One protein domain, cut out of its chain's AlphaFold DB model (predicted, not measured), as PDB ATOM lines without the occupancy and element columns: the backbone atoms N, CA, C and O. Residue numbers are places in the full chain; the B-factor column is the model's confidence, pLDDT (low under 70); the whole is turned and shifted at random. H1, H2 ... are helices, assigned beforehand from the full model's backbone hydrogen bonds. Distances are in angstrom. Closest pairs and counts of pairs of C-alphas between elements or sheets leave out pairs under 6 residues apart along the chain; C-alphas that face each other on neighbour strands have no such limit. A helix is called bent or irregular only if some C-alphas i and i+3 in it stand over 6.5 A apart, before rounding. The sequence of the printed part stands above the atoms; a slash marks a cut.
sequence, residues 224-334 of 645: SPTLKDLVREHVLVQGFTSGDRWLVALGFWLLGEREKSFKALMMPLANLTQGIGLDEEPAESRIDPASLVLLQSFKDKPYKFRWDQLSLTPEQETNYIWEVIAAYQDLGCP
ATOM      1  N   SER A 224      30.557   1.171 -56.992       92.94
ATOM      2  CA  SER A 224      29.273   0.744 -57.575       92.94
ATOM      3  C   SER A 224      28.578  -0.353 -56.744       92.94
ATOM      4  O   SER A 224      29.244  -1.310 -56.329       92.94
ATOM      5  N   PRO A 225      27.253  -0.259 -56.502       95.38
ATOM      6  CA  PRO A 225      26.493  -1.346 -55.888       95.38
ATOM      7  C   PRO A 225      26.520  -2.593 -56.782       95.38
ATOM      8  O   PRO A 225      26.923  -3.653 -56.317       95.38
ATOM      9  N   THR A 226      26.275  -2.438 -58.088       95.81
ATOM     10  CA  THR A 226      26.326  -3.531 -59.069       95.81
ATOM     11  C   THR A 226      27.670  -4.259 -59.080       95.81
ATOM     12  O   THR A 226      27.699  -5.475 -59.249       95.81
ATOM     13  N   LEU A 227      28.794  -3.557 -58.879       96.56
ATOM     14  CA  LEU A 227      30.103  -4.207 -58.734       96.56
ATOM     15  C   LEU A 227      30.182  -5.076 -57.471       96.56
ATOM     16  O   LEU A 227      30.741  -6.170 -57.517       96.56
ATOM     17  N   LYS A 228      29.643  -4.600 -56.346       95.81
ATOM     18  CA  LYS A 228      29.665  -5.332 -55.072       95.81
ATOM     19  C   LYS A 228      28.774  -6.568 -55.126       95.81
ATOM     20  O   LYS A 228      29.188  -7.621 -54.648       95.81
ATOM     21  N   ASP A 229      27.609  -6.452 -55.750       95.44
ATOM     22  CA  ASP A 229      26.665  -7.558 -55.914       95.44
ATOM     23  C   ASP A 229      27.255  -8.615 -56.865       95.44
ATOM     24  O   ASP A 229      27.396  -9.775 -56.484       95.44
ATOM     25  N   LEU A 230      27.793  -8.196 -58.020       96.44
ATOM     26  CA  LEU A 230      28.576  -9.039 -58.940       96.44
ATOM     27  C   LEU A 230      29.707  -9.808 -58.231       96.44
ATOM     28  O   LEU A 230      29.889 -11.006 -58.458       96.44
ATOM     29  N   VAL A 231      30.489  -9.134 -57.383       96.56
ATOM     30  CA  VAL A 231      31.607  -9.774 -56.675       96.56
ATOM     31  C   VAL A 231      31.115 -10.765 -55.615       96.56
ATOM     32  O   VAL A 231      31.716 -11.828 -55.480       96.56
ATOM     33  N   ARG A 232      30.019 -10.477 -54.902       95.12
ATOM     34  CA  ARG A 232      29.450 -11.404 -53.906       95.12
ATOM     35  C   ARG A 232      28.784 -12.619 -54.539       95.12
ATOM     36  O   ARG A 232      29.081 -13.735 -54.131       95.12
ATOM     37  N   GLU A 233      27.921 -12.399 -55.523       93.44
ATOM     38  CA  GLU A 233      27.073 -13.434 -56.126       93.44
ATOM     39  C   GLU A 233      27.830 -14.335 -57.108       93.44
ATOM     40  O   GLU A 233      27.457 -15.489 -57.277       93.44
ATOM     41  N   HIS A 234      28.888 -13.835 -57.762       93.88
ATOM     42  CA  HIS A 234      29.593 -14.592 -58.803       93.88
ATOM     43  C   HIS A 234      31.066 -14.839 -58.465       93.88
ATOM     44  O   HIS A 234      31.516 -15.981 -58.487       93.88
ATOM     45  N   VAL A 235      31.839 -13.796 -58.137       95.44
ATOM     46  CA  VAL A 235      33.304 -13.930 -57.971       95.44
ATOM     47  C   VAL A 235      33.664 -14.710 -56.709       95.44
ATOM     48  O   VAL A 235      34.492 -15.619 -56.762       95.44
ATOM     49  N   LEU A 236      33.039 -14.377 -55.575       95.31
ATOM     50  CA  LEU A 236      33.255 -15.089 -54.319       95.31
ATOM     51  C   LEU A 236      32.697 -16.511 -54.385       95.31
ATOM     52  O   LEU A 236      33.426 -17.433 -54.031       95.31
ATOM     53  N   VAL A 237      31.480 -16.705 -54.910       93.69
ATOM     54  CA  VAL A 237      30.902 -18.044 -55.141       93.69
ATOM     55  C   VAL A 237      31.857 -18.908 -55.969       93.69
ATOM     56  O   VAL A 237      32.276 -19.964 -55.505       93.69
ATOM     57  N   GLN A 238      32.330 -18.416 -57.121       92.94
ATOM     58  CA  GLN A 238      33.318 -19.125 -57.940       92.94
ATOM     59  C   GLN A 238      34.612 -19.439 -57.167       92.94
ATOM     60  O   GLN A 238      35.163 -20.531 -57.319       92.94
ATOM     61  N   GLY A 239      35.110 -18.513 -56.342       93.50
ATOM     62  CA  GLY A 239      36.288 -18.727 -55.496       93.50
ATOM     63  C   GLY A 239      36.093 -19.839 -54.460       93.50
ATOM     64  O   GLY A 239      36.950 -20.711 -54.334       93.50
ATOM     65  N   PHE A 240      34.951 -19.861 -53.770       93.69
ATOM     66  CA  PHE A 240      34.618 -20.888 -52.779       93.69
ATOM     67  C   PHE A 240      34.359 -22.262 -53.418       93.69
ATOM     68  O   PHE A 240      34.938 -23.249 -52.968       93.69
ATOM     69  N   THR A 241      33.582 -22.338 -54.504       91.88
ATOM     70  CA  THR A 241      33.306 -23.599 -55.224       91.88
ATOM     71  C   THR A 241      34.561 -24.187 -55.883       91.88
ATOM     72  O   THR A 241      34.678 -25.401 -56.017       91.88
ATOM     73  N   SER A 242      35.531 -23.356 -56.286       91.00
ATOM     74  CA  SER A 242      36.809 -23.832 -56.850       91.00
ATOM     75  C   SER A 242      37.913 -24.078 -55.815       91.00
ATOM     76  O   SER A 242      38.941 -24.658 -56.160       91.00
ATOM     77  N   GLY A 243      37.733 -23.627 -54.567       91.50
ATOM     78  CA  GLY A 243      38.770 -23.662 -53.534       91.50
ATOM     79  C   GLY A 243      39.931 -22.686 -53.788       91.50
ATOM     80  O   GLY A 243      40.974 -22.784 -53.134       91.50
ATOM     81  N   ASP A 244      39.796 -21.738 -54.722       93.12
ATOM     82  CA  ASP A 244      40.852 -20.774 -55.037       93.12
ATOM     83  C   ASP A 244      40.853 -19.608 -54.035       93.12
ATOM     84  O   ASP A 244      40.200 -18.573 -54.207       93.12
ATOM     85  N   ARG A 245      41.647 -19.775 -52.970       93.75
ATOM     86  CA  ARG A 245      41.843 -18.762 -51.922       93.75
ATOM     87  C   ARG A 245      42.344 -17.416 -52.442       93.75
ATOM     88  O   ARG A 245      42.061 -16.391 -51.823       93.75
ATOM     89  N   TRP A 246      43.070 -17.392 -53.560       95.06
ATOM     90  CA  TRP A 246      43.582 -16.153 -54.136       95.06
ATOM     91  C   TRP A 246      42.456 -15.388 -54.833       95.06
ATOM     92  O   TRP A 246      42.354 -14.177 -54.652       95.06
ATOM     93  N   LEU A 247      41.552 -16.079 -55.536       95.50
ATOM     94  CA  LEU A 247      40.331 -15.470 -56.076       95.50
ATOM     95  C   LEU A 247      39.408 -14.945 -54.963       95.50
ATOM     96  O   LEU A 247      38.914 -13.823 -55.065       95.50
ATOM     97  N   VAL A 248      39.230 -15.704 -53.874       95.56
ATOM     98  CA  VAL A 248      38.456 -15.255 -52.698       95.56
ATOM     99  C   VAL A 248      39.090 -14.008 -52.061       95.56
ATOM    100  O   VAL A 248      38.392 -13.030 -51.782       95.56
ATOM    101  N   ALA A 249      40.416 -13.991 -51.888       95.25
ATOM    102  CA  ALA A 249      41.137 -12.837 -51.354       95.25
ATOM    103  C   ALA A 249      41.007 -11.593 -52.253       95.25
ATOM    104  O   ALA A 249      40.733 -10.503 -51.739       95.25
ATOM    105  N   LEU A 250      41.130 -11.746 -53.580       95.88
ATOM    106  CA  LEU A 250      40.878 -10.676 -54.557       95.88
ATOM    107  C   LEU A 250      39.428 -10.165 -54.476       95.88
ATOM    108  O   LEU A 250      39.207  -8.956 -54.451       95.88
ATOM    109  N   GLY A 251      38.443 -11.063 -54.371       95.88
ATOM    110  CA  GLY A 251      37.027 -10.710 -54.237       95.88
ATOM    111  C   GLY A 251      36.751  -9.853 -52.999       95.88
ATOM    112  O   GLY A 251      36.219  -8.749 -53.112       95.88
ATOM    113  N   PHE A 252      37.196 -10.286 -51.816       95.19
ATOM    114  CA  PHE A 252      37.051  -9.478 -50.598       95.19
ATOM    115  C   PHE A 252      37.825  -8.151 -50.663       95.19
ATOM    116  O   PHE A 252      37.367  -7.151 -50.104       95.19
ATOM    117  N   TRP A 253      38.958  -8.089 -51.371       94.38
ATOM    118  CA  TRP A 253      39.679  -6.830 -51.574       94.38
ATOM    119  C   TRP A 253      38.881  -5.826 -52.415       94.38
ATOM    120  O   TRP A 253      38.799  -4.655 -52.027       94.38
ATOM    121  N   LEU A 254      38.258  -6.288 -53.510       94.25
ATOM    122  CA  LEU A 254      37.371  -5.492 -54.372       94.25
ATOM    123  C   LEU A 254      36.135  -4.978 -53.615       94.25
ATOM    124  O   LEU A 254      35.716  -3.846 -53.835       94.25
ATOM    125  N   LEU A 255      35.597  -5.751 -52.665       94.00
ATOM    126  CA  LEU A 255      34.517  -5.294 -51.774       94.00
ATOM    127  C   LEU A 255      34.963  -4.247 -50.737       94.00
ATOM    128  O   LEU A 255      34.122  -3.639 -50.075       94.00
ATOM    129  N   GLY A 256      36.273  -4.040 -50.561       91.00
ATOM    130  CA  GLY A 256      36.836  -3.236 -49.472       91.00
ATOM    131  C   GLY A 256      36.915  -3.974 -48.128       91.00
ATOM    132  O   GLY A 256      37.366  -3.397 -47.139       91.00
ATOM    133  N   GLU A 257      36.545  -5.255 -48.081       91.50
ATOM    134  CA  GLU A 257      36.499  -6.110 -46.888       91.50
ATOM    135  C   GLU A 257      37.902  -6.681 -46.574       91.50
ATOM    136  O   GLU A 257      38.143  -7.887 -46.584       91.50
ATOM    137  N   ARG A 258      38.865  -5.779 -46.319       88.62
ATOM    138  CA  ARG A 258      40.311  -6.083 -46.229       88.62
ATOM    139  C   ARG A 258      40.658  -7.168 -45.211       88.62
ATOM    140  O   ARG A 258      41.452  -8.048 -45.516       88.62
ATOM    141  N   GLU A 259      40.012  -7.165 -44.051       87.44
ATOM    142  CA  GLU A 259      40.206  -8.199 -43.031       87.44
ATOM    143  C   GLU A 259      39.850  -9.606 -43.546       87.44
ATOM    144  O   GLU A 259      40.617 -10.545 -43.341       87.44
ATOM    145  N   LYS A 260      38.727  -9.751 -44.268       90.94
ATOM    146  CA  LYS A 260      38.328 -11.032 -44.873       90.94
ATOM    147  C   LYS A 260      39.263 -11.440 -46.010       90.94
ATOM    148  O   LYS A 260      39.557 -12.620 -46.148       90.94
ATOM    149  N   SER A 261      39.772 -10.473 -46.780       92.00
ATOM    150  CA  SER A 261      40.775 -10.708 -47.829       92.00
ATOM    151  C   SER A 261      42.045 -11.350 -47.260       92.00
ATOM    152  O   SER A 261      42.480 -12.389 -47.750       92.00
ATOM    153  N   PHE A 262      42.581 -10.811 -46.160       88.75
ATOM    154  CA  PHE A 262      43.739 -11.398 -45.478       88.75
ATOM    155  C   PHE A 262      43.405 -12.745 -44.824       88.75
ATOM    156  O   PHE A 262      44.148 -13.713 -44.989       88.75
ATOM    157  N   LYS A 263      42.253 -12.848 -44.147       89.25
ATOM    158  CA  LYS A 263      41.791 -14.104 -43.536       89.25
ATOM    159  C   LYS A 263      41.593 -15.226 -44.563       89.25
ATOM    160  O   LYS A 263      41.885 -16.368 -44.232       89.25
ATOM    161  N   ALA A 264      41.195 -14.929 -45.803       92.50
ATOM    162  CA  ALA A 264      41.057 -15.925 -46.875       92.50
ATOM    163  C   ALA A 264      42.392 -16.551 -47.306       92.50
ATOM    164  O   ALA A 264      42.422 -17.696 -47.748       92.50
ATOM    165  N   LEU A 265      43.507 -15.832 -47.148       90.81
ATOM    166  CA  LEU A 265      44.840 -16.375 -47.416       90.81
ATOM    167  C   LEU A 265      45.333 -17.295 -46.292       90.81
ATOM    168  O   LEU A 265      46.108 -18.213 -46.569       90.81
ATOM    169  N   MET A 266      44.886 -17.053 -45.053       87.88
ATOM    170  CA  MET A 266      45.443 -17.648 -43.832       87.88
ATOM    171  C   MET A 266      44.589 -18.745 -43.192       87.88
ATOM    172  O   MET A 266      45.131 -19.632 -42.546       87.88
ATOM    173  N   MET A 267      43.265 -18.679 -43.324       87.00
ATOM    174  CA  MET A 267      42.331 -19.561 -42.619       87.00
ATOM    175  C   MET A 267      41.610 -20.509 -43.590       87.00
ATOM    176  O   MET A 267      41.517 -20.206 -44.783       87.00
ATOM    177  N   PRO A 268      41.027 -21.619 -43.099       87.94
ATOM    178  CA  PRO A 268      40.099 -22.431 -43.878       87.94
ATOM    179  C   PRO A 268      38.954 -21.585 -44.452       87.94
ATOM    180  O   PRO A 268      38.301 -20.833 -43.723       87.94
ATOM    181  N   LEU A 269      38.690 -21.724 -45.755       88.88
ATOM    182  CA  LEU A 269      37.702 -20.904 -46.473       88.88
ATOM    183  C   LEU A 269      36.272 -21.059 -45.925       88.88
ATOM    184  O   LEU A 269      35.500 -20.102 -45.974       88.88
ATOM    185  N   ALA A 270      35.949 -22.209 -45.324       86.31
ATOM    186  CA  ALA A 270      34.686 -22.459 -44.623       86.31
ATOM    187  C   ALA A 270      34.361 -21.407 -43.544       86.31
ATOM    188  O   ALA A 270      33.198 -21.079 -43.332       86.31
ATOM    189  N   ASN A 271      35.375 -20.793 -42.923       86.00
ATOM    190  CA  ASN A 271      35.184 -19.767 -41.894       86.00
ATOM    191  C   ASN A 271      34.741 -18.399 -42.459       86.00
ATOM    192  O   ASN A 271      34.542 -17.457 -41.692       86.00
ATOM    193  N   LEU A 272      34.646 -18.247 -43.788       87.19
ATOM    194  CA  LEU A 272      34.414 -16.970 -44.481       87.19
ATOM    195  C   LEU A 272      33.190 -16.983 -45.412       87.19
ATOM    196  O   LEU A 272      32.964 -16.013 -46.135       87.19
ATOM    197  N   THR A 273      32.387 -18.046 -45.371       85.31
ATOM    198  CA  THR A 273      31.166 -18.215 -46.178       85.31
ATOM    199  C   THR A 273      29.982 -17.376 -45.683       85.31
ATOM    200  O   THR A 273      28.992 -17.219 -46.396       85.31
ATOM    201  N   GLN A 274      30.062 -16.800 -44.477       81.56
ATOM    202  CA  GLN A 274      28.958 -16.058 -43.865       81.56
ATOM    203  C   GLN A 274      28.512 -14.860 -44.725       81.56
ATOM    204  O   GLN A 274      29.251 -13.889 -44.908       81.56
ATOM    205  N   GLY A 275      27.262 -14.912 -45.194       74.75
ATOM    206  CA  GLY A 275      26.662 -13.887 -46.053       74.75
ATOM    207  C   GLY A 275      26.941 -14.061 -47.550       74.75
ATOM    208  O   GLY A 275      26.646 -13.149 -48.317       74.75
ATOM    209  N   ILE A 276      27.497 -15.204 -47.966       83.00
ATOM    210  CA  ILE A 276      27.642 -15.605 -49.368       83.00
ATOM    211  C   ILE A 276      26.593 -16.682 -49.665       83.00
ATOM    212  O   ILE A 276      26.465 -17.641 -48.908       83.00
ATOM    213  N   GLY A 277      25.835 -16.518 -50.750       76.06
ATOM    214  CA  GLY A 277      24.846 -17.502 -51.200       76.06
ATOM    215  C   GLY A 277      25.522 -18.696 -51.865       76.06
ATOM    216  O   GLY A 277      25.620 -18.736 -53.086       76.06
ATOM    217  N   LEU A 278      26.045 -19.623 -51.061       81.19
ATOM    218  CA  LEU A 278      26.601 -20.891 -51.530       81.19
ATOM    219  C   LEU A 278      25.541 -21.992 -51.433       81.19
ATOM    220  O   LEU A 278      25.015 -22.242 -50.350       81.19
ATOM    221  N   ASP A 279      25.277 -22.668 -52.551       74.38
ATOM    222  CA  ASP A 279      24.402 -23.850 -52.605       74.38
ATOM    223  C   ASP A 279      25.127 -25.144 -52.173       74.38
ATOM    224  O   ASP A 279      24.491 -26.134 -51.814       74.38
ATOM    225  N   GLU A 280      26.465 -25.138 -52.201       75.69
ATOM    226  CA  GLU A 280      27.343 -26.268 -51.873       75.69
ATOM    227  C   GLU A 280      28.427 -25.847 -50.861       75.69
ATOM    228  O   GLU A 280      28.828 -24.682 -50.806       75.69
ATOM    229  N   GLU A 281      28.935 -26.803 -50.075       77.75
ATOM    230  CA  GLU A 281      30.093 -26.585 -49.194       77.75
ATOM    231  C   GLU A 281      31.330 -26.138 -50.006       77.75
ATOM    232  O   GLU A 281      31.561 -26.646 -51.109       77.75
ATOM    233  N   PRO A 282      32.161 -25.211 -49.490       80.81
ATOM    234  CA  PRO A 282      33.334 -24.725 -50.206       80.81
ATOM    235  C   PRO A 282      34.351 -25.851 -50.421       80.81
ATOM    236  O   PRO A 282      34.621 -26.654 -49.525       80.81
ATOM    237  N   ALA A 283      34.967 -25.880 -51.602       84.81
ATOM    238  CA  ALA A 283      35.932 -26.914 -51.944       84.81
ATOM    239  C   ALA A 283      37.201 -26.829 -51.076       84.81
ATOM    240  O   ALA A 283      37.659 -25.745 -50.693       84.81
ATOM    241  N   GLU A 284      37.797 -27.990 -50.794       82.69
ATOM    242  CA  GLU A 284      39.000 -28.102 -49.967       82.69
ATOM    243  C   GLU A 284      40.168 -27.311 -50.586       82.69
ATOM    244  O   GLU A 284      40.654 -27.616 -51.678       82.69
ATOM    245  N   SER A 285      40.635 -26.284 -49.873       83.25
ATOM    246  CA  SER A 285      41.682 -25.373 -50.338       83.25
ATOM    247  C   SER A 285      42.964 -25.565 -49.540       83.25
ATOM    248  O   SER A 285      43.031 -25.183 -48.371       83.25
ATOM    249  N   ARG A 286      44.021 -26.078 -50.175       84.69
ATOM    250  CA  ARG A 286      45.360 -26.151 -49.562       84.69
ATOM    251  C   ARG A 286      45.990 -24.765 -49.424       84.69
ATOM    252  O   ARG A 286      45.756 -23.891 -50.261       84.69
ATOM    253  N   ILE A 287      46.816 -24.570 -48.396       88.19
ATOM    254  CA  ILE A 287      47.612 -23.345 -48.254       88.19
ATOM    255  C   ILE A 287      48.702 -23.317 -49.321       88.19
ATOM    256  O   ILE A 287      49.485 -24.254 -49.454       88.19
ATOM    257  N   ASP A 288      48.765 -22.213 -50.064       89.31
ATOM    258  CA  ASP A 288      49.925 -21.885 -50.885       89.31
ATOM    259  C   ASP A 288      50.961 -21.171 -49.997       89.31
ATOM    260  O   ASP A 288      50.656 -20.086 -49.484       89.31
ATOM    261  N   PRO A 289      52.175 -21.721 -49.805       89.00
ATOM    262  CA  PRO A 289      53.201 -21.105 -48.966       89.00
ATOM    263  C   PRO A 289      53.622 -19.698 -49.398       89.00
ATOM    264  O   PRO A 289      54.102 -18.919 -48.574       89.00
ATOM    265  N   ALA A 290      53.398 -19.324 -50.662       89.69
ATOM    266  CA  ALA A 290      53.655 -17.974 -51.147       89.69
ATOM    267  C   ALA A 290      52.761 -16.917 -50.465       89.69
ATOM    268  O   ALA A 290      53.110 -15.737 -50.453       89.69
ATOM    269  N   SER A 291      51.647 -17.319 -49.837       90.75
ATOM    270  CA  SER A 291      50.845 -16.431 -48.982       90.75
ATOM    271  C   SER A 291      51.650 -15.861 -47.809       90.75
ATOM    272  O   SER A 291      51.471 -14.688 -47.486       90.75
ATOM    273  N   LEU A 292      52.602 -16.614 -47.240       90.00
ATOM    274  CA  LEU A 292      53.422 -16.145 -46.115       90.00
ATOM    275  C   LEU A 292      54.277 -14.941 -46.519       90.00
ATOM    276  O   LEU A 292      54.358 -13.958 -45.786       90.00
ATOM    277  N   VAL A 293      54.857 -15.002 -47.717       89.38
ATOM    278  CA  VAL A 293      55.684 -13.934 -48.293       89.38
ATOM    279  C   VAL A 293      54.862 -12.659 -48.504       89.38
ATOM    280  O   VAL A 293      55.325 -11.554 -48.222       89.38
ATOM    281  N   LEU A 294      53.605 -12.797 -48.938       86.88
ATOM    282  CA  LEU A 294      52.710 -11.652 -49.083       86.88
ATOM    283  C   LEU A 294      52.377 -11.019 -47.721       86.88
ATOM    284  O   LEU A 294      52.438  -9.798 -47.584       86.88
ATOM    285  N   LEU A 295      52.090 -11.838 -46.707       84.94
ATOM    286  CA  LEU A 295      51.782 -11.381 -45.348       84.94
ATOM    287  C   LEU A 295      52.988 -10.719 -44.665       84.94
ATOM    288  O   LEU A 295      52.810  -9.724 -43.966       84.94
ATOM    289  N   GLN A 296      54.210 -11.203 -44.909       84.19
ATOM    290  CA  GLN A 296      55.443 -10.521 -44.495       84.19
ATOM    291  C   GLN A 296      55.510  -9.106 -45.095       84.19
ATOM    292  O   GLN A 296      55.637  -8.137 -44.348       84.19
ATOM    293  N   SER A 297      55.251  -8.956 -46.403       82.50
ATOM    294  CA  SER A 297      55.214  -7.633 -47.056       82.50
ATOM    295  C   SER A 297      54.140  -6.681 -46.491       82.50
ATOM    296  O   SER A 297      54.255  -5.457 -46.621       82.50
ATOM    297  N   PHE A 298      53.101  -7.220 -45.838       82.00
ATOM    298  CA  PHE A 298      52.095  -6.436 -45.114       82.00
ATOM    299  C   PHE A 298      52.540  -6.071 -43.693       82.00
ATOM    300  O   PHE A 298      52.333  -4.925 -43.284       82.00
ATOM    301  N   LYS A 299      53.179  -7.003 -42.968       78.56
ATOM    302  CA  LYS A 299      53.774  -6.761 -41.640       78.56
ATOM    303  C   LYS A 299      54.828  -5.651 -41.679       78.56
ATOM    304  O   LYS A 299      54.851  -4.829 -40.768       78.56
ATOM    305  N   ASP A 300      55.614  -5.564 -42.752       80.44
ATOM    306  CA  ASP A 300      56.619  -4.507 -42.955       80.44
ATOM    307  C   ASP A 300      56.009  -3.116 -43.224       80.44
ATOM    308  O   ASP A 300      56.654  -2.086 -43.024       80.44
ATOM    309  N   LYS A 301      54.754  -3.062 -43.690       80.06
ATOM    310  CA  LYS A 301      54.044  -1.828 -44.075       80.06
ATOM    311  C   LYS A 301      52.677  -1.724 -43.372       80.06
ATOM    312  O   LYS A 301      51.659  -1.513 -44.043       80.06
ATOM    313  N   PRO A 302      52.612  -1.808 -42.027       71.00
ATOM    314  CA  PRO A 302      51.368  -2.083 -41.305       71.00
ATOM    315  C   PRO A 302      50.311  -0.993 -41.523       71.00
ATOM    316  O   PRO A 302      49.157  -1.306 -41.810       71.00
ATOM    317  N   TYR A 303      50.720   0.282 -41.519       69.06
ATOM    318  CA  TYR A 303      49.842   1.436 -41.754       69.06
ATOM    319  C   TYR A 303      49.183   1.450 -43.144       69.06
ATOM    320  O   TYR A 303      48.080   1.970 -43.292       69.06
ATOM    321  N   LYS A 304      49.839   0.888 -44.171       72.75
ATOM    322  CA  LYS A 304      49.318   0.849 -45.550       72.75
ATOM    323  C   LYS A 304      48.200  -0.185 -45.692       72.75
ATOM    324  O   LYS A 304      47.233   0.041 -46.417       72.75
ATOM    325  N   PHE A 305      48.345  -1.314 -45.004       71.81
ATOM    326  CA  PHE A 305      47.443  -2.461 -45.104       71.81
ATOM    327  C   PHE A 305      46.435  -2.550 -43.949       71.81
ATOM    328  O   PHE A 305      45.542  -3.393 -43.990       71.81
ATOM    329  N   ARG A 306      46.545  -1.654 -42.957       70.62
ATOM    330  CA  ARG A 306      45.826  -1.683 -41.672       70.62
ATOM    331  C   ARG A 306      45.991  -3.025 -40.954       70.62
ATOM    332  O   ARG A 306      45.033  -3.601 -40.443       70.62
ATOM    333  N   TRP A 307      47.225  -3.535 -40.962       71.56
ATOM    334  CA  TRP A 307      47.594  -4.807 -40.332       71.56
ATOM    335  C   TRP A 307      47.327  -4.794 -38.816       71.56
ATOM    336  O   TRP A 307      46.949  -5.803 -38.234       71.56
ATOM    337  N   ASP A 308      47.444  -3.622 -38.195       67.38
ATOM    338  CA  ASP A 308      47.088  -3.326 -36.805       67.38
ATOM    339  C   ASP A 308      45.600  -3.544 -36.474       67.38
ATOM    340  O   ASP A 308      45.252  -3.747 -35.314       67.38
ATOM    341  N   GLN A 309      44.721  -3.526 -37.481       68.75
ATOM    342  CA  GLN A 309      43.280  -3.768 -37.337       68.75
ATOM    343  C   GLN A 309      42.892  -5.230 -37.602       68.75
ATOM    344  O   GLN A 309      41.718  -5.585 -37.494       68.75
ATOM    345  N   LEU A 310      43.849  -6.084 -37.977       72.75
ATOM    346  CA  LEU A 310      43.595  -7.483 -38.283       72.75
ATOM    347  C   LEU A 310      43.374  -8.274 -36.985       72.75
ATOM    348  O   LEU A 310      44.318  -8.550 -36.247       72.75
ATOM    349  N   SER A 311      42.131  -8.684 -36.720       68.50
ATOM    350  CA  SER A 311      41.817  -9.526 -35.560       68.50
ATOM    351  C   SER A 311      42.230 -10.990 -35.800       68.50
ATOM    352  O   SER A 311      41.410 -11.845 -36.142       68.50
ATOM    353  N   LEU A 312      43.528 -11.274 -35.666       76.25
ATOM    354  CA  LEU A 312      44.068 -12.634 -35.560       76.25
ATOM    355  C   LEU A 312      44.298 -12.993 -34.095       76.25
ATOM    356  O   LEU A 312      44.904 -12.226 -33.346       76.25
ATOM    357  N   THR A 313      43.869 -14.187 -33.693       81.06
ATOM    358  CA  THR A 313      44.338 -14.768 -32.431       81.06
ATOM    359  C   THR A 313      45.742 -15.365 -32.621       81.06
ATOM    360  O   THR A 313      46.056 -15.853 -33.712       81.06
ATOM    361  N   PRO A 314      46.592 -15.406 -31.575       78.12
ATOM    362  CA  PRO A 314      47.896 -16.076 -31.654       78.12
ATOM    363  C   PRO A 314      47.795 -17.556 -32.052       78.12
ATOM    364  O   PRO A 314      48.713 -18.102 -32.658       78.12
ATOM    365  N   GLU A 315      46.670 -18.203 -31.741       80.00
ATOM    366  CA  GLU A 315      46.355 -19.575 -32.148       80.00
ATOM    367  C   GLU A 315      46.103 -19.685 -33.661       80.00
ATOM    368  O   GLU A 315      46.684 -20.551 -34.308       80.00
ATOM    369  N   GLN A 316      45.312 -18.778 -34.250       82.69
ATOM    370  CA  GLN A 316      45.078 -18.736 -35.700       82.69
ATOM    371  C   GLN A 316      46.375 -18.490 -36.479       82.69
ATOM    372  O   GLN A 316      46.630 -19.166 -37.473       82.69
ATOM    373  N   GLU A 317      47.214 -17.560 -36.013       82.88
ATOM    374  CA  GLU A 317      48.529 -17.308 -36.610       82.88
ATOM    375  C   GLU A 317      49.447 -18.536 -36.490       82.88
ATOM    376  O   GLU A 317      50.106 -18.912 -37.458       82.88
ATOM    377  N   THR A 318      49.444 -19.207 -35.336       82.69
ATOM    378  CA  THR A 318      50.225 -20.431 -35.107       82.69
ATOM    379  C   THR A 318      49.777 -21.569 -36.031       82.69
ATOM    380  O   THR A 318      50.615 -22.172 -36.697       82.69
ATOM    381  N   ASN A 319      48.469 -21.823 -36.137       85.31
ATOM    382  CA  ASN A 319      47.903 -22.865 -37.001       85.31
ATOM    383  C   ASN A 319      48.185 -22.595 -38.487       85.31
ATOM    384  O   ASN A 319      48.616 -23.499 -39.200       85.31
ATOM    385  N   TYR A 320      48.054 -21.341 -38.932       88.62
ATOM    386  CA  TYR A 320      48.428 -20.942 -40.287       88.62
ATOM    387  C   TYR A 320      49.901 -21.256 -40.603       88.62
ATOM    388  O   TYR A 320      50.208 -21.840 -41.642       88.62
ATOM    389  N   ILE A 321      50.822 -20.913 -39.697       88.25
ATOM    390  CA  ILE A 321      52.254 -21.176 -39.892       88.25
ATOM    391  C   ILE A 321      52.547 -22.682 -39.921       88.25
ATOM    392  O   ILE A 321      53.388 -23.114 -40.711       88.25
ATOM    393  N   TRP A 322      51.820 -23.497 -39.149       85.50
ATOM    394  CA  TRP A 322      51.916 -24.957 -39.246       85.50
ATOM    395  C   TRP A 322      51.497 -25.494 -40.614       85.50
ATOM    396  O   TRP A 322      52.213 -26.317 -41.186       85.50
ATOM    397  N   GLU A 323      50.392 -24.998 -41.169       88.31
ATOM    398  CA  GLU A 323      49.942 -25.376 -42.511       88.31
ATOM    399  C   GLU A 323      50.933 -24.922 -43.603       88.31
ATOM    400  O   GLU A 323      51.186 -25.672 -44.547       88.31
ATOM    401  N   VAL A 324      51.579 -23.756 -43.455       90.25
ATOM    402  CA  VAL A 324      52.654 -23.303 -44.363       90.25
ATOM    403  C   VAL A 324      53.899 -24.196 -44.281       90.25
ATOM    404  O   VAL A 324      54.465 -24.548 -45.317       90.25
ATOM    405  N   ILE A 325      54.331 -24.582 -43.074       86.56
ATOM    406  CA  ILE A 325      55.469 -25.496 -42.865       86.56
ATOM    407  C   ILE A 325      55.191 -26.847 -43.536       86.56
ATOM    408  O   ILE A 325      56.021 -27.321 -44.316       86.56
ATOM    409  N   ALA A 326      54.008 -27.424 -43.303       85.56
ATOM    410  CA  ALA A 326      53.588 -28.675 -43.930       85.56
ATOM    411  C   ALA A 326      53.547 -28.559 -45.465       85.56
ATOM    412  O   ALA A 326      54.088 -29.410 -46.166       85.56
ATOM    413  N   ALA A 327      52.999 -27.464 -46.000       88.50
ATOM    414  CA  ALA A 327      52.950 -27.232 -47.439       88.50
ATOM    415  C   ALA A 327      54.350 -27.055 -48.076       88.50
ATOM    416  O   ALA A 327      54.572 -27.528 -49.190       88.50
ATOM    417  N   TYR A 328      55.334 -26.466 -47.381       85.94
ATOM    418  CA  TYR A 328      56.728 -26.471 -47.854       85.94
ATOM    419  C   TYR A 328      57.374 -27.867 -47.819       85.94
ATOM    420  O   TYR A 328      58.189 -28.170 -48.695       85.94
ATOM    421  N   GLN A 329      57.016 -28.729 -46.860       80.81
ATOM    422  CA  GLN A 329      57.462 -30.130 -46.848       80.81
ATOM    423  C   GLN A 329      56.861 -30.918 -48.025       80.81
ATOM    424  O   GLN A 329      57.608 -31.582 -48.744       80.81
ATOM    425  N   ASP A 330      55.557 -30.775 -48.282       84.00
ATOM    426  CA  ASP A 330      54.849 -31.391 -49.419       84.00
ATOM    427  C   ASP A 330      55.422 -30.956 -50.783       84.00
ATOM    428  O   ASP A 330      55.492 -31.753 -51.719       84.00
ATOM    429  N   LEU A 331      55.881 -29.703 -50.898       82.62
ATOM    430  CA  LEU A 331      56.575 -29.181 -52.084       82.62
ATOM    431  C   LEU A 331      58.044 -29.633 -52.204       82.62
ATOM    432  O   LEU A 331      58.739 -29.208 -53.129       82.62
ATOM    433  N   GLY A 332      58.553 -30.458 -51.284       78.69
ATOM    434  CA  GLY A 332      59.947 -30.912 -51.292       78.69
ATOM    435  C   GLY A 332      60.959 -29.810 -50.960       78.69
ATOM    436  O   GLY A 332      62.112 -29.890 -51.379       78.69
ATOM    437  N   CYS A 333      60.548 -28.783 -50.209       80.44
ATOM    438  CA  CYS A 333      61.370 -27.636 -49.811       80.44
ATOM    439  C   CYS A 333      61.643 -27.603 -48.285       80.44
ATOM    440  O   CYS A 333      61.367 -26.591 -47.634       80.44
ATOM    441  N   PRO A 334      62.211 -28.672 -47.678       75.44
ATOM    442  CA  PRO A 334      62.353 -28.785 -46.223       75.44
ATOM    443  C   PRO A 334      63.252 -27.704 -45.604       75.44
ATOM    444  O   PRO A 334      63.066 -27.354 -44.445       75.44
TER     445      PRO A 334
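Overview. This is residues 224 to 334 of the 645 residues of the protein "Rav1p_C domain-containing protein" of Basidiobolus meristosporus CBS 931.73 (UniProt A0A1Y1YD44). Three helices, H1, H2 and H3, stand side by side and run alternately opposite ways, with H2 between the other two; H5 and H7 form a looser second group on the H3 side, away from H1. The long link of residues 273 to 289 loops out over the later part of H1 and then crosses to H5, while the short H6 sits beyond the end of H5. The printed part has 111 residues with seven named helices, H1 to H7 in chain order, and no named strand; its class is all helix. It is compact, with a radius of gyration of the C-alphas of 14.3 A and spans of 44 by 33 by 21 A.

Along the chain. H1, residues 225 to 242, begins with C-alpha 225 at (26.493, -1.346, -55.888) and is 24.8 A long. It is irregular, but only just: C-alphas 233 and 236 are 6.6 A apart. H2 holds residues 245 to 254 and is 14.2 A long; H3, residues 258 to 266, is 12.9 A long and begins with C-alpha 258 at (40.311, -6.083, -46.229). H4, residues 269 to 272, is 5.5 A long. H5, residues 290 to 299, is 14.7 A long, and H6, residues 302 to 305, is 5.5 A long. H7, residues 314 to 330, is 24.5 A long and ends with C-alpha 330 at (54.849, -31.391, -49.419).

Arrangement. H1 and H2 form a helical hairpin and touch, closest at the C-alphas of Gly 239 and Val 248, 5.0 A apart, with a shallow tilt of 8 degrees, opposite ways. H2 and H3 form another helical hairpin and touch, closest at the C-alphas of Ala 249 and Ser 261, 4.1 A apart, with a shallow tilt of 5 degrees, opposite ways. H1 and H3 are apart. H3 and H4 only just touch, with 3 pairs of C-alphas within 8 A, the closest those of Lys 260 and Leu 272 at 7.1 A. H3 is close to H5 but not clearly touching, the closest C-alphas being those of Leu 265 and Ser 291 at 6.2 A. H3 and H7 stand likewise, with Met 266 and Tyr 320 closest at 5.7 A between C-alphas and a steep tilt of 45 degrees, the same way. H5 and H7 are close but not clearly touching, with the C-alphas of Leu 292 and Val 324 closest at 7.4 A. H6 is close to H5 but not clearly touching, with the C-alphas of Phe 298 and Phe 305 closest at 6.1 A. In H2, H5 and H7 every O i to N i+4 pair is within hydrogen-bond range, against 12 of 14 in H1 and 4 of 5 in H3; H4 and H6 are too short for such a pair.

Size, cuts and confidence. The two C-alphas farthest apart are those of Pro 225 and Pro 334, at 46.2 A. The printed part has no cut. The link from H4 to H5 is long, with 17 residues, and the link from H6 to H7 is short, with 8 residues. The mean pLDDT of the printed part is 86.2; residues 303, 308 to 309 and 311 are under 70.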